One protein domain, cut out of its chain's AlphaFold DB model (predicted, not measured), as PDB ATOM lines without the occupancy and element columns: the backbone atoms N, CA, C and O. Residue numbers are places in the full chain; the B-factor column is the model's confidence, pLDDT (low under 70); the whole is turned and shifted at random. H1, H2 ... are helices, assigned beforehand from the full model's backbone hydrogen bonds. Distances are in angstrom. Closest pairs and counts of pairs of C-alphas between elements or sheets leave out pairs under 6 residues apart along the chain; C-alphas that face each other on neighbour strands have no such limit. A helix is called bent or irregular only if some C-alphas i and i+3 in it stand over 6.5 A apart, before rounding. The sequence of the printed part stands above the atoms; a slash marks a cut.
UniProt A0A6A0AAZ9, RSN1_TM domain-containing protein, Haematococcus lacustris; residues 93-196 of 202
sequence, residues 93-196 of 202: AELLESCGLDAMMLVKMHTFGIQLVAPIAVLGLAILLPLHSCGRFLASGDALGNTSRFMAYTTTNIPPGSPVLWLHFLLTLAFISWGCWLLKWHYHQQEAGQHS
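AT A GLANCE: This is residues 93 to 196 of the 202 residues of the protein "RSN1_TM domain-containing protein" of Haematococcus lacustris (UniProt A0A6A0AAZ9). Two long helices, H1 and H3, run side by side in opposite ways and make the length of a rod. At one end a long loop and the short helix H2 form a small head, and at the other end the first residues of H1 turn aside at a kink. The printed part has 104 residues, with three named helices in the order H1, H2, H3 and no named strand; the class is all helix. The whole is extended, with a radius of gyration of the C-alphas of 20.4 A and spans of 63 by 25 by 20 A.

IN THESE COORDINATES: H1, residues 93 to 133, begins at C-alpha 93 at (282.534, 177.646, 259.298) and measures 46.8 A. It has a kink of 132 degrees near residue 100 and is irregular, with C-alphas 98 and 101 9.4 A apart. H2 is residues 149 to 153. H3, residues 164 to 196, measures 48.3 A and ends at C-alpha 196 at (291.845, 171.907, 250.693).

HOW THE PARTS SIT: H1 touches H3 with residues 112 to 131 alone; their closest C-alphas, those of Leu 116 and Gly 179, are 6.2 A apart. Their lines stand at a shallow tilt of 14 degrees, opposite ways. H1 touches H2 with residues 129 to 133 alone, and the closest C-alphas, of His 132 and Tyr 153, are 5.0 A apart. H2 and H3 are apart. In H3 every O i to N i+4 pair is within hydrogen-bond range; in H1 30 of 37 are, and in H2 0 of 1, beside 2 of 2 O i to N i+3 pairs.

THE WHOLE: The C-alphas farthest apart, those of Gly 141 and Ser 196, are 64.0 A apart. Residues 97 to 102 of H1 and 191 to 196 of H3 stand free. The printed part has no cut. The link from H1 to H2, 15 residues, is long. Mean pLDDT of the printed part is 83.2, and residues 134 to 147 are under 70.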
ATOM      1  N   ALA A  93     281.327 177.476 258.486       85.25
ATOM      2  CA  ALA A  93     282.534 177.646 259.298       85.25
ATOM      3  C   ALA A  93     282.209 177.703 260.801       85.25
ATOM      4  O   ALA A  93     282.837 177.011 261.600       85.25
ATOM      5  N   GLU A  94     281.173 178.457 261.174       85.12
ATOM      6  CA  GLU A  94     280.687 178.543 262.557       85.12
ATOM      7  C   GLU A  94     280.103 177.205 263.040       85.12
ATOM      8  O   GLU A  94     280.255 176.824 264.205       85.12
ATOM      9  N   LEU A  95     279.451 176.453 262.147       86.38
ATOM     10  CA  LEU A  95     278.974 175.097 262.426       86.38
ATOM     11  C   LEU A  95     280.136 174.135 262.685       86.38
ATOM     12  O   LEU A  95     280.081 173.379 263.658       86.38
ATOM     13  N   LEU A  96     281.190 174.190 261.864       86.94
ATOM     14  CA  LEU A  96     282.378 173.351 262.028       86.94
ATOM     15  C   LEU A  96     283.058 173.594 263.374       86.94
ATOM     16  O   LEU A  96     283.348 172.644 264.099       86.94
ATOM     17  N   GLU A  97     283.292 174.862 263.709       86.31
ATOM     18  CA  GLU A  97     284.003 175.254 264.925       86.31
ATOM     19  C   GLU A  97     283.189 174.943 266.188       86.31
ATOM     20  O   GLU A  97     283.742 174.556 267.217       86.31
ATOM     21  N   SER A  98     281.862 175.088 266.122       84.88
ATOM     22  CA  SER A  98     281.012 175.010 267.311       84.88
ATOM     23  C   SER A  98     280.413 173.622 267.577       84.88
ATOM     24  O   SER A  98     280.148 173.297 268.739       84.88
ATOM     25  N   CYS A  99     280.166 172.822 266.536       85.00
ATOM     26  CA  CYS A  99     279.487 171.521 266.620       85.00
ATOM     27  C   CYS A  99     280.331 170.354 266.075       85.00
ATOM     28  O   CYS A  99     279.953 169.196 266.257       85.00
ATOM     29  N   GLY A 100     281.468 170.637 265.433       88.06
ATOM     30  CA  GLY A 100     282.327 169.632 264.815       88.06
ATOM     31  C   GLY A 100     281.848 169.172 263.434       88.06
ATOM     32  O   GLY A 100     280.790 169.561 262.932       88.06
ATOM     33  N   LEU A 101     282.663 168.318 262.811       87.44
ATOM     34  CA  LEU A 101     282.471 167.863 261.431       87.44
ATOM     35  C   LEU A 101     281.211 166.997 261.248       87.44
ATOM     36  O   LEU A 101     280.511 167.144 260.249       87.44
ATOM     37  N   ASP A 102     280.908 166.121 262.210       90.69
ATOM     38  CA  ASP A 102     279.774 165.185 262.130       90.69
ATOM     39  C   ASP A 102     278.422 165.920 262.104       90.69
ATOM     40  O   ASP A 102     277.613 165.747 261.190       90.69
ATOM     41  N   ALA A 103     278.219 166.848 263.044       89.19
ATOM     42  CA  ALA A 103     277.016 167.672 263.094       89.19
ATOM     43  C   ALA A 103     276.867 168.568 261.853       89.19
ATOM     44  O   ALA A 103     275.757 168.717 261.339       89.19
ATOM     45  N   MET A 104     277.968 169.134 261.339       89.31
ATOM     46  CA  MET A 104     277.942 169.879 260.077       89.31
ATOM     47  C   MET A 104     277.451 168.984 258.932       89.31
ATOM     48  O   MET A 104     276.537 169.372 258.206       89.31
ATOM     49  N   MET A 105     278.001 167.777 258.780       89.62
ATOM     50  CA  MET A 105     277.602 166.854 257.716       89.62
ATOM     51  C   MET A 105     276.108 166.503 257.786       89.62
ATOM     52  O   MET A 105     275.427 166.466 256.759       89.62
ATOM     53  N   LEU A 106     275.567 166.332 258.996       91.44
ATOM     54  CA  LEU A 106     274.146 166.069 259.234       91.44
ATOM     55  C   LEU A 106     273.255 167.246 258.775       91.44
ATOM     56  O   LEU A 106     272.237 167.040 258.105       91.44
ATOM     57  N   VAL A 107     273.660 168.493 259.050       91.06
ATOM     58  CA  VAL A 107     272.973 169.703 258.553       91.06
ATOM     59  C   VAL A 107     273.050 169.800 257.025       91.06
ATOM     60  O   VAL A 107     272.053 170.122 256.367       91.06
ATOM     61  N   LYS A 108     274.199 169.463 256.427       90.06
ATOM     62  CA  LYS A 108     274.358 169.450 254.962       90.06
ATOM     63  C   LYS A 108     273.484 168.385 254.305       90.06
ATOM     64  O   LYS A 108     272.867 168.671 253.281       90.06
ATOM     65  N   MET A 109     273.336 167.210 254.919       91.62
ATOM     66  CA  MET A 109     272.415 166.167 254.455       91.62
ATOM     67  C   MET A 109     270.956 166.652 254.445       91.62
ATOM     68  O   MET A 109     270.234 166.412 253.478       91.62
ATOM     69  N   HIS A 110     270.522 167.382 255.478       92.44
ATOM     70  CA  HIS A 110     269.175 167.966 255.513       92.44
ATOM     71  C   HIS A 110     268.990 169.048 254.445       92.44
ATOM     72  O   HIS A 110     267.976 169.065 253.749       92.44
ATOM     73  N   THR A 111     269.989 169.915 254.266       91.19
ATOM     74  CA  THR A 111     269.978 170.953 253.224       91.19
ATOM     75  C   THR A 111     269.883 170.336 251.829       91.19
ATOM     76  O   THR A 111     269.089 170.789 251.005       91.19
ATOM     77  N   PHE A 112     270.626 169.255 251.578       92.81
ATOM     78  CA  PHE A 112     270.520 168.462 250.354       92.81
ATOM     79  C   PHE A 112     269.108 167.893 250.165       92.81
ATOM     80  O   PHE A 112     268.539 168.030 249.085       92.81
ATOM     81  N   GLY A 113     268.505 167.323 251.213       94.38
ATOM     82  CA  GLY A 113     267.130 166.821 251.164       94.38
ATOM     83  C   GLY A 113     266.114 167.903 250.781       94.38
ATOM     84  O   GLY A 113     265.254 167.672 249.931       94.38
ATOM     85  N   ILE A 114     266.248 169.113 251.334       94.25
ATOM     86  CA  ILE A 114     265.387 170.252 250.980       94.25
ATOM     87  C   ILE A 114     265.600 170.656 249.515       94.25
ATOM     88  O   ILE A 114     264.627 170.831 248.786       94.25
ATOM     89  N   GLN A 115     266.850 170.763 249.054       94.31
ATOM     90  CA  GLN A 115     267.169 171.088 247.656       94.31
ATOM     91  C   GLN A 115     266.698 170.013 246.667       94.31
ATOM     92  O   GLN A 115     266.359 170.329 245.526       94.31
ATOM     93  N   LEU A 116     266.652 168.750 247.096       94.69
ATOM     94  CA  LEU A 116     266.121 167.643 246.311       94.69
ATOM     95  C   LEU A 116     264.602 167.771 246.154       94.69
ATOM     96  O   LEU A 116     264.085 167.710 245.041       94.69
ATOM     97  N   VAL A 117     263.886 167.966 247.265       95.00
ATOM     98  CA  VAL A 117     262.417 167.945 247.295       95.00
ATOM     99  C   VAL A 117     261.803 169.251 246.786       95.00
ATOM    100  O   VAL A 117     260.752 169.206 246.158       95.00
ATOM    101  N   ALA A 118     262.433 170.408 246.996       94.88
ATOM    102  CA  ALA A 118     261.871 171.711 246.631       94.88
ATOM    103  C   ALA A 118     261.446 171.840 245.149       94.88
ATOM    104  O   ALA A 118     260.278 172.153 244.902       94.88
ATOM    105  N   PRO A 119     262.305 171.575 244.144       91.88
ATOM    106  CA  PRO A 119     261.898 171.670 242.741       91.88
ATOM    107  C   PRO A 119     260.884 170.588 242.364       91.88
ATOM    108  O   PRO A 119     259.980 170.855 241.577       91.88
ATOM    109  N   ILE A 120     260.982 169.394 242.958       93.06
ATOM    110  CA  ILE A 120     260.018 168.304 242.755       93.06
ATOM    111  C   ILE A 120     258.635 168.722 243.262       93.06
ATOM    112  O   ILE A 120     257.644 168.526 242.566       93.06
ATOM    113  N   ALA A 121     258.560 169.343 244.439       93.56
ATOM    114  CA  ALA A 121     257.320 169.829 245.025       93.56
ATOM    115  C   ALA A 121     256.712 170.965 244.192       93.56
ATOM    116  O   ALA A 121     255.522 170.933 243.896       93.56
ATOM    117  N   VAL A 122     257.524 171.937 243.762       93.75
ATOM    118  CA  VAL A 122     257.054 173.058 242.932       93.75
ATOM    119  C   VAL A 122     256.556 172.567 241.573       93.75
ATOM    120  O   VAL A 122     255.444 172.903 241.179       93.75
ATOM    121  N   LEU A 123     257.339 171.745 240.868       91.00
ATOM    122  CA  LEU A 123     256.948 171.208 239.562       91.00
ATOM    123  C   LEU A 123     255.779 170.230 239.681       91.00
ATOM    124  O   LEU A 123     254.878 170.254 238.848       91.00
ATOM    125  N   GLY A 124     255.745 169.412 240.732       87.94
ATOM    126  CA  GLY A 124     254.612 168.550 241.049       87.94
ATOM    127  C   GLY A 124     253.332 169.361 241.248       87.94
ATOM    128  O   GLY A 124     252.332 169.112 240.586       87.94
ATOM    129  N   LEU A 125     253.356 170.397 242.083       90.06
ATOM    130  CA  LEU A 125     252.178 171.241 242.298       90.06
ATOM    131  C   LEU A 125     251.782 172.035 241.045       90.06
ATOM    132  O   LEU A 125     250.595 172.163 240.757       90.06
ATOM    133  N   ALA A 126     252.747 172.548 240.283       89.25
ATOM    134  CA  ALA A 126     252.474 173.371 239.107       89.25
ATOM    135  C   ALA A 126     251.999 172.559 237.892       89.25
ATOM    136  O   ALA A 126     251.208 173.064 237.099       89.25
ATOM    137  N   ILE A 127     252.483 171.324 237.728       86.94
ATOM    138  CA  ILE A 127     252.222 170.495 236.543       86.94
ATOM    139  C   ILE A 127     251.249 169.364 236.868       86.94
ATOM    140  O   ILE A 127     250.261 169.208 236.157       86.94
ATOM    141  N   LEU A 128     251.483 168.577 237.925       83.69
ATOM    142  CA  LEU A 128     250.656 167.393 238.215       83.69
ATOM    143  C   LEU A 128     249.272 167.785 238.719       83.69
ATOM    144  O   LEU A 128     248.291 167.189 238.291       83.69
ATOM    145  N   LEU A 129     249.168 168.816 239.561       83.75
ATOM    146  CA  LEU A 129     247.882 169.235 240.119       83.75
ATOM    147  C   LEU A 129     246.844 169.630 239.040       83.75
ATOM    148  O   LEU A 129     245.736 169.085 239.070       83.75
ATOM    149  N   PRO A 130     247.149 170.514 238.061       82.12
ATOM    150  CA  PRO A 130     246.209 170.821 236.978       82.12
ATOM    151  C   PRO A 130     246.027 169.658 235.994       82.12
ATOM    152  O   PRO A 130     244.956 169.494 235.411       82.12
ATOM    153  N   LEU A 131     247.053 168.828 235.806       82.25
ATOM    154  CA  LEU A 131     246.983 167.657 234.935       82.25
ATOM    155  C   LEU A 131     246.008 166.605 235.480       82.25
ATOM    156  O   LEU A 131     245.220 166.043 234.719       82.25
ATOM    157  N   HIS A 132     246.027 166.365 236.793       82.44
ATOM    158  CA  HIS A 132     245.105 165.446 237.459       82.44
ATOM    159  C   HIS A 132     243.682 165.997 237.514       82.44
ATOM    160  O   HIS A 132     242.744 165.235 237.307       82.44
ATOM    161  N   SER A 133     243.497 167.310 237.693       71.56
ATOM    162  CA  SER A 133     242.156 167.915 237.722       71.56
ATOM    163  C   SER A 133     241.445 167.911 236.361       71.56
ATOM    164  O   SER A 133     240.215 167.915 236.312       71.56
ATOM    165  N   CYS A 134     242.193 167.854 235.253       69.06
ATOM    166  CA  CYS A 134     241.628 167.705 233.907       69.06
ATOM    167  C   CYS A 134     241.124 166.281 233.612       69.06
ATOM    168  O   CYS A 134     240.319 166.089 232.693       69.06
ATOM    169  N   GLY A 135     241.577 165.278 234.373       64.75
ATOM    170  CA  GLY A 135     241.049 163.919 234.302       64.75
ATOM    171  C   GLY A 135     239.584 163.915 234.732       64.75
ATOM    172  O   GLY A 135     239.247 164.324 235.837       64.75
ATOM    173  N   ARG A 136     238.673 163.492 233.854       63.78
ATOM    174  CA  ARG A 136     237.249 163.306 234.200       63.78
ATOM    175  C   ARG A 136     236.893 161.833 234.413       63.78
ATOM    176  O   ARG A 136     235.718 161.494 234.415       63.78
ATOM    177  N   PHE A 137     237.893 160.971 234.595       61.22
ATOM    178  CA  PHE A 137     237.710 159.518 234.649       61.22
ATOM    179  C   PHE A 137     236.975 159.058 235.917       61.22
ATOM    180  O   PHE A 137     236.144 158.158 235.861       61.22
ATOM    181  N   LEU A 138     237.200 159.725 237.054       57.03
ATOM    182  CA  LEU A 138     236.445 159.458 238.287       57.03
ATOM    183  C   LEU A 138     234.993 159.964 238.215       57.03
ATOM    184  O   LEU A 138     234.118 159.424 238.883       57.03
ATOM    185  N   ALA A 139     234.720 160.986 237.395       58.34
ATOM    186  CA  ALA A 139     233.383 161.559 237.234       58.34
ATOM    187  C   ALA A 139     232.476 160.734 236.300       58.34
ATOM    188  O   ALA A 139     231.258 160.893 236.352       58.34
ATOM    189  N   SER A 140     233.045 159.853 235.467       59.34
ATOM    190  CA  SER A 140     232.300 158.965 234.561       59.34
ATOM    191  C   SER A 140     231.697 157.724 235.235       59.34
ATOM    192  O   SER A 140     230.993 156.976 234.570       59.34
ATOM    193  N   GLY A 141     231.904 157.527 236.544       55.09
ATOM    194  CA  GLY A 141     231.243 156.465 237.320       55.09
ATOM    195  C   GLY A 141     231.919 155.089 237.282       55.09
ATOM    196  O   GLY A 141     231.463 154.185 237.972       55.09
ATOM    197  N   ASP A 142     233.031 154.941 236.557       55.62
ATOM    198  CA  ASP A 142     233.755 153.667 236.391       55.62
ATOM    199  C   ASP A 142     234.776 153.366 237.509       55.62
ATOM    200  O   ASP A 142     235.517 152.383 237.450       55.62
ATOM    201  N   ALA A 143     234.856 154.210 238.540       55.91
ATOM    202  CA  ALA A 143     235.859 154.073 239.588       55.91
ATOM    203  C   ALA A 143     235.366 153.226 240.770       55.91
ATOM    204  O   ALA A 143     234.501 153.642 241.543       55.91
ATOM    205  N   LEU A 144     235.979 152.053 240.953       56.81
ATOM    206  CA  LEU A 144     235.836 151.250 242.165       56.81
ATOM    207  C   LEU A 144     236.467 151.971 243.375       56.81
ATOM    208  O   LEU A 144     237.679 152.171 243.428       56.81
ATOM    209  N   GLY A 145     235.655 152.264 244.394       59.81
ATOM    210  CA  GLY A 145     236.068 152.070 245.791       59.81
ATOM    211  C   GLY A 145     236.215 153.290 246.706       59.81
ATOM    212  O   GLY A 145     236.138 153.100 247.916       59.81
ATOM    213  N   ASN A 146     236.385 154.528 246.221       59.59
ATOM    214  CA  ASN A 146     236.513 155.689 247.123       59.59
ATOM    215  C   ASN A 146     236.083 157.009 246.450       59.59
ATOM    216  O   ASN A 146     236.623 157.388 245.413       59.59
ATOM    217  N   THR A 147     235.106 157.705 247.038       62.69
ATOM    218  CA  THR A 147     234.472 158.924 246.492       62.69
ATOM    219  C   THR A 147     234.991 160.225 247.112       62.69
ATOM    220  O   THR A 147     234.387 161.282 246.917       62.69
ATOM    221  N   SER A 148     236.097 160.191 247.866       70.81
ATOM    222  CA  SER A 148     236.696 161.422 248.395       70.81
ATOM    223  C   SER A 148     237.186 162.340 247.274       70.81
ATOM    224  O   SER A 148     237.736 161.901 246.260       70.81
ATOM    225  N   ARG A 149     237.037 163.657 247.466       73.94
ATOM    226  CA  ARG A 149     237.471 164.662 246.473       73.94
ATOM    227  C   ARG A 149     238.977 164.631 246.224       73.94
ATOM    228  O   ARG A 149     239.433 165.076 245.175       73.94
ATOM    229  N   PHE A 150     239.742 164.096 247.171       74.06
ATOM    230  CA  PHE A 150     241.186 163.934 247.053       74.06
ATOM    231  C   PHE A 150     241.590 162.924 245.979       74.06
ATOM    232  O   PHE A 150     242.631 163.114 245.352       74.06
ATOM    233  N   MET A 151     240.754 161.920 245.688       75.06
ATOM    234  CA  MET A 151     241.039 160.939 244.636       75.06
ATOM    235  C   MET A 151     241.181 161.593 243.255       75.06
ATOM    236  O   MET A 151     241.953 161.108 242.429       75.06
ATOM    237  N   ALA A 152     240.531 162.744 243.031       74.94
ATOM    238  CA  ALA A 152     240.625 163.512 241.788       74.94
ATOM    239  C   ALA A 152     242.046 164.008 241.465       74.94
ATOM    240  O   ALA A 152     242.369 164.209 240.298       74.94
ATOM    241  N   TYR A 153     242.903 164.162 242.478       78.62
ATOM    242  CA  TYR A 153     244.296 164.597 242.325       78.62
ATOM    243  C   TYR A 153     245.287 163.430 242.327       78.62
ATOM    244  O   TYR A 153     246.473 163.609 242.589       78.62
ATOM    245  N   THR A 154     244.802 162.212 242.094       79.25
ATOM    246  CA  THR A 154     245.639 161.014 242.050       79.25
ATOM    247  C   THR A 154     245.677 160.444 240.640       79.25
ATOM    248  O   THR A 154     244.793 160.691 239.817       79.25
ATOM    249  N   THR A 155     246.672 159.600 240.372       77.88
ATOM    250  CA  THR A 155     246.824 158.891 239.093       77.88
ATOM    251  C   THR A 155     245.597 158.042 238.733       77.88
ATOM    252  O   THR A 155     245.376 157.766 237.560       77.88
ATOM    253  N   THR A 156     244.759 157.673 239.711       76.06
ATOM    254  CA  THR A 156     243.508 156.930 239.469       76.06
ATOM    255  C   THR A 156     242.480 157.718 238.653       76.06
ATOM    256  O   THR A 156     241.603 157.115 238.046       76.06
ATOM    257  N   ASN A 157     242.607 159.048 238.574       76.56
ATOM    258  CA  ASN A 157     241.743 159.896 237.752       76.56
ATOM    259  C   ASN A 157     242.145 159.949 236.263       76.56
ATOM    260  O   ASN A 157     241.555 160.695 235.476       76.56
ATOM    261  N   ILE A 158     243.175 159.206 235.857       78.81
ATOM    262  CA  ILE A 158     243.661 159.190 234.478       78.81
ATOM    263  C   ILE A 158     243.111 157.938 233.775       78.81
ATOM    264  O   ILE A 158     243.328 156.832 234.271       78.81
ATOM    265  N   PRO A 159     242.442 158.072 232.611       76.00
ATOM    266  CA  PRO A 159     241.938 156.915 231.883       76.00
ATOM    267  C   PRO A 159     243.088 156.034 231.363       76.00
ATOM    268  O   PRO A 159     244.132 156.560 230.946       76.00
ATOM    269  N   PRO A 160     242.907 154.701 231.332       73.25
ATOM    270  CA  PRO A 160     243.903 153.789 230.781       73.25
ATOM    271  C   PRO A 160     244.165 154.107 229.299       73.25
ATOM    272  O   PRO A 160     243.240 154.357 228.530       73.25
ATOM    273  N   GLY A 161     245.440 154.128 228.899       75.62
ATOM    274  CA  GLY A 161     245.861 154.478 227.533       75.62
ATOM    275  C   GLY A 161     246.041 155.979 227.265       75.62
ATOM    276  O   GLY A 161     246.391 156.361 226.151       75.62
ATOM    277  N   SER A 162     245.849 156.840 228.270       80.94
ATOM    278  CA  SER A 162     246.070 158.281 228.124       80.94
ATOM    279  C   SER A 162     247.552 158.632 227.901       80.94
ATOM    280  O   SER A 162     248.414 158.146 228.645       80.94
ATOM    281  N   PRO A 163     247.882 159.559 226.973       82.62
ATOM    282  CA  PRO A 163     249.252 160.054 226.790       82.62
ATOM    283  C   PRO A 163     249.794 160.795 228.027       82.62
ATOM    284  O   PRO A 163     250.996 161.006 228.152       82.62
ATOM    285  N   VAL A 164     248.931 161.149 228.982       83.00
ATOM    286  CA  VAL A 164     249.299 161.785 230.256       83.00
ATOM    287  C   VAL A 164     250.237 160.910 231.105       83.00
ATOM    288  O   VAL A 164     251.059 161.434 231.863       83.00
ATOM    289  N   LEU A 165     250.170 159.582 230.965       83.19
ATOM    290  CA  LEU A 165     251.088 158.668 231.653       83.19
ATOM    291  C   LEU A 165     252.528 158.795 231.131       83.19
ATOM    292  O   LEU A 165     253.471 158.692 231.913       83.19
ATOM    293  N   TRP A 166     252.712 159.112 229.844       88.06
ATOM    294  CA  TRP A 166     254.039 159.405 229.292       88.06
ATOM    295  C   TRP A 166     254.635 160.674 229.894       88.06
ATOM    296  O   TRP A 166     255.832 160.716 230.164       88.06
ATOM    297  N   LEU A 167     253.808 161.686 230.175       87.50
ATOM    298  CA  LEU A 167     254.265 162.894 230.860       87.50
ATOM    299  C   LEU A 167     254.750 162.586 232.285       87.50
ATOM    300  O   LEU A 167     255.795 163.094 232.684       87.50
ATOM    301  N   HIS A 168     254.043 161.723 233.025       87.50
ATOM    302  CA  HIS A 168     254.497 161.266 234.346       87.50
ATOM    303  C   HIS A 168     255.852 160.567 234.249       87.50
ATOM    304  O   HIS A 168     256.759 160.895 235.006       87.50
ATOM    305  N   PHE A 169     256.012 159.662 233.283       90.69
ATOM    306  CA  PHE A 169     257.272 158.961 233.053       90.69
ATOM    307  C   PHE A 169     258.430 159.922 232.744       90.69
ATOM    308  O   PHE A 169     259.476 159.854 233.389       90.69
ATOM    309  N   LEU A 170     258.235 160.862 231.813       92.44
ATOM    310  CA  LEU A 170     259.243 161.871 231.471       92.44
ATOM    311  C   LEU A 170     259.605 162.750 232.671       92.44
ATOM    312  O   LEU A 170     260.781 163.035 232.897       92.44
ATOM    313  N   LEU A 171     258.614 163.153 233.467       91.38
ATOM    314  CA  LEU A 171     258.853 163.950 234.662       91.38
ATOM    315  C   LEU A 171     259.613 163.158 235.732       91.38
ATOM    316  O   LEU A 171     260.541 163.687 236.338       91.38
ATOM    317  N   THR A 172     259.286 161.879 235.930       92.44
ATOM    318  CA  THR A 172     260.046 160.995 236.821       92.44
ATOM    319  C   THR A 172     261.500 160.874 236.368       92.44
ATOM    320  O   THR A 172     262.399 160.999 237.196       92.44
ATOM    321  N   LEU A 173     261.760 160.713 235.065       95.00
ATOM    322  CA  LEU A 173     263.127 160.708 234.531       95.00
ATOM    323  C   LEU A 173     263.851 162.037 234.778       95.00
ATOM    324  O   LEU A 173     265.026 162.030 235.149       95.00
ATOM    325  N   ALA A 174     263.162 163.170 234.625       94.00
ATOM    326  CA  ALA A 174     263.717 164.486 234.931       94.00
ATOM    327  C   ALA A 174     264.064 164.627 236.423       94.00
ATOM    328  O   ALA A 174     265.146 165.106 236.755       94.00
ATOM    329  N   PHE A 175     263.201 164.152 237.326       93.94
ATOM    330  CA  PHE A 175     263.441 164.179 238.774       93.94
ATOM    331  C   PHE A 175     264.591 163.266 239.203       93.94
ATOM    332  O   PHE A 175     265.411 163.667 240.027       93.94
ATOM    333  N   ILE A 176     264.698 162.072 238.618       95.50
ATOM    334  CA  ILE A 176     265.837 161.172 238.850       95.50
ATOM    335  C   ILE A 176     267.128 161.835 238.362       95.50
ATOM    336  O   ILE A 176     268.111 161.888 239.097       95.50
ATOM    337  N   SER A 177     267.110 162.398 237.152       95.44
ATOM    338  CA  SER A 177     268.267 163.089 236.574       95.44
ATOM    339  C   SER A 177     268.700 164.283 237.429       95.44
ATOM    340  O   SER A 177     269.891 164.458 237.678       95.44
ATOM    341  N   TRP A 178     267.740 165.062 237.938       95.44
ATOM    342  CA  TRP A 178     267.979 166.144 238.892       95.44
ATOM    343  C   TRP A 178     268.632 165.633 240.177       95.44
ATOM    344  O   TRP A 178     269.654 166.171 240.593       95.44
ATOM    345  N   GLY A 179     268.088 164.569 240.773       95.19
ATOM    346  CA  GLY A 179     268.645 163.962 241.979       95.19
ATOM    347  C   GLY A 179     270.079 163.471 241.780       95.19
ATOM    348  O   GLY A 179     270.946 163.763 242.602       95.19
ATOM    349  N   CYS A 180     270.362 162.796 240.662       95.88
ATOM    350  CA  CYS A 180     271.712 162.347 240.316       95.88
ATOM    351  C   CYS A 180     272.679 163.518 240.103       95.88
ATOM    352  O   CYS A 180     273.811 163.475 240.589       95.88
ATOM    353  N   TRP A 181     272.249 164.566 239.395       95.81
ATOM    354  CA  TRP A 181     273.059 165.765 239.187       95.81
ATOM    355  C   TRP A 181     273.358 166.475 240.510       95.81
ATOM    356  O   TRP A 181     274.517 166.783 240.787       95.81
ATOM    357  N   LEU A 182     272.342 166.666 241.354       95.06
ATOM    358  CA  LEU A 182     272.473 167.321 242.652       95.06
ATOM    359  C   LEU A 182     273.390 166.520 243.586       95.06
ATOM    360  O   LEU A 182     274.245 167.100 244.252       95.06
ATOM    361  N   LEU A 183     273.264 165.190 243.597       93.56
ATOM    362  CA  LEU A 183     274.136 164.313 244.376       93.56
ATOM    363  C   LEU A 183     275.590 164.413 243.906       93.56
ATOM    364  O   LEU A 183     276.487 164.588 244.726       93.56
ATOM    365  N   LYS A 184     275.827 164.358 242.589       94.12
ATOM    366  CA  LYS A 184     277.170 164.512 242.014       94.12
ATOM    367  C   LYS A 184     277.774 165.874 242.359       94.12
ATOM    368  O   LYS A 184     278.957 165.957 242.679       94.12
ATOM    369  N   TRP A 185     276.965 166.926 242.298       93.25
ATOM    370  CA  TRP A 185     277.373 168.281 242.645       93.25
ATOM    371  C   TRP A 185     277.809 168.389 244.111       93.25
ATOM    372  O   TRP A 185     278.911 168.858 244.385       93.25
ATOM    373  N   HIS A 186     276.993 167.895 245.048       91.31
ATOM    374  CA  HIS A 186     277.324 167.899 246.478       91.31
ATOM    375  C   HIS A 186     278.531 167.023 246.810       91.31
ATOM    376  O   HIS A 186     279.380 167.433 247.598       91.31
ATOM    377  N   TYR A 187     278.646 165.856 246.178       89.44
ATOM    378  CA  TYR A 187     279.796 164.971 246.352       89.44
ATOM    379  C   TYR A 187     281.104 165.656 245.936       89.44
ATOM    380  O   TYR A 187     282.050 165.718 246.716       89.44
ATOM    381  N   HIS A 188     281.124 166.285 244.758       90.06
ATOM    382  CA  HIS A 188     282.303 167.005 244.276       90.06
ATOM    383  C   HIS A 188     282.676 168.198 245.176       90.06
ATOM    384  O   HIS A 188     283.854 168.489 245.378       90.06
ATOM    385  N   GLN A 189     281.691 168.898 245.753       86.25
ATOM    386  CA  GLN A 189     281.965 169.963 246.725       86.25
ATOM    387  C   GLN A 189     282.629 169.435 248.004       86.25
ATOM    388  O   GLN A 189     283.480 170.114 248.579       86.25
ATOM    389  N   GLN A 190     282.253 168.236 248.451       84.50
ATOM    390  CA  GLN A 190     282.847 167.602 249.628       84.50
ATOM    391  C   GLN A 190     284.282 167.146 249.359       84.50
ATOM    392  O   GLN A 190     285.160 167.422 250.175       84.50
ATOM    393  N   GLU A 191     284.542 166.530 248.203       85.69
ATOM    394  CA  GLU A 191     285.897 166.145 247.784       85.69
ATOM    395  C   GLU A 191     286.822 167.364 247.680       85.69
ATOM    396  O   GLU A 191     287.923 167.370 248.237       85.69
ATOM    397  N   ALA A 192     286.362 168.444 247.039       84.12
ATOM    398  CA  ALA A 192     287.123 169.689 246.943       84.12
ATOM    399  C   ALA A 192     287.459 170.273 248.331       84.12
ATOM    400  O   ALA A 192     288.575 170.746 248.557       84.12
ATOM    401  N   GLY A 193     286.521 170.191 249.281       78.19
ATOM    402  CA  GLY A 193     286.751 170.588 250.670       78.19
ATOM    403  C   GLY A 193     287.804 169.728 251.380       78.19
ATOM    404  O   GLY A 193     288.662 170.264 252.079       78.19
ATOM    405  N   GLN A 194     287.790 168.408 251.168       75.00
ATOM    406  CA  GLN A 194     288.774 167.487 251.749       75.00
ATOM    407  C   GLN A 194     290.197 167.754 251.235       75.00
ATOM    408  O   GLN A 194     291.134 167.818 252.032       75.00
ATOM    409  N   HIS A 195     290.372 167.979 249.928       74.81
ATOM    410  CA  HIS A 195     291.683 168.298 249.348       74.81
ATOM    411  C   HIS A 195     292.264 169.628 249.862       74.81
ATOM    412  O   HIS A 195     293.473 169.730 250.089       74.81
ATOM    413  N   SER A 196     291.414 170.634 250.102       71.75
ATOM    414  CA  SER A 196     291.845 171.907 250.693       71.75
ATOM    415  C   SER A 196     292.286 171.765 252.153       71.75
ATOM    416  O   SER A 196     293.206 172.460 252.572       71.75
TER     417      SER A 196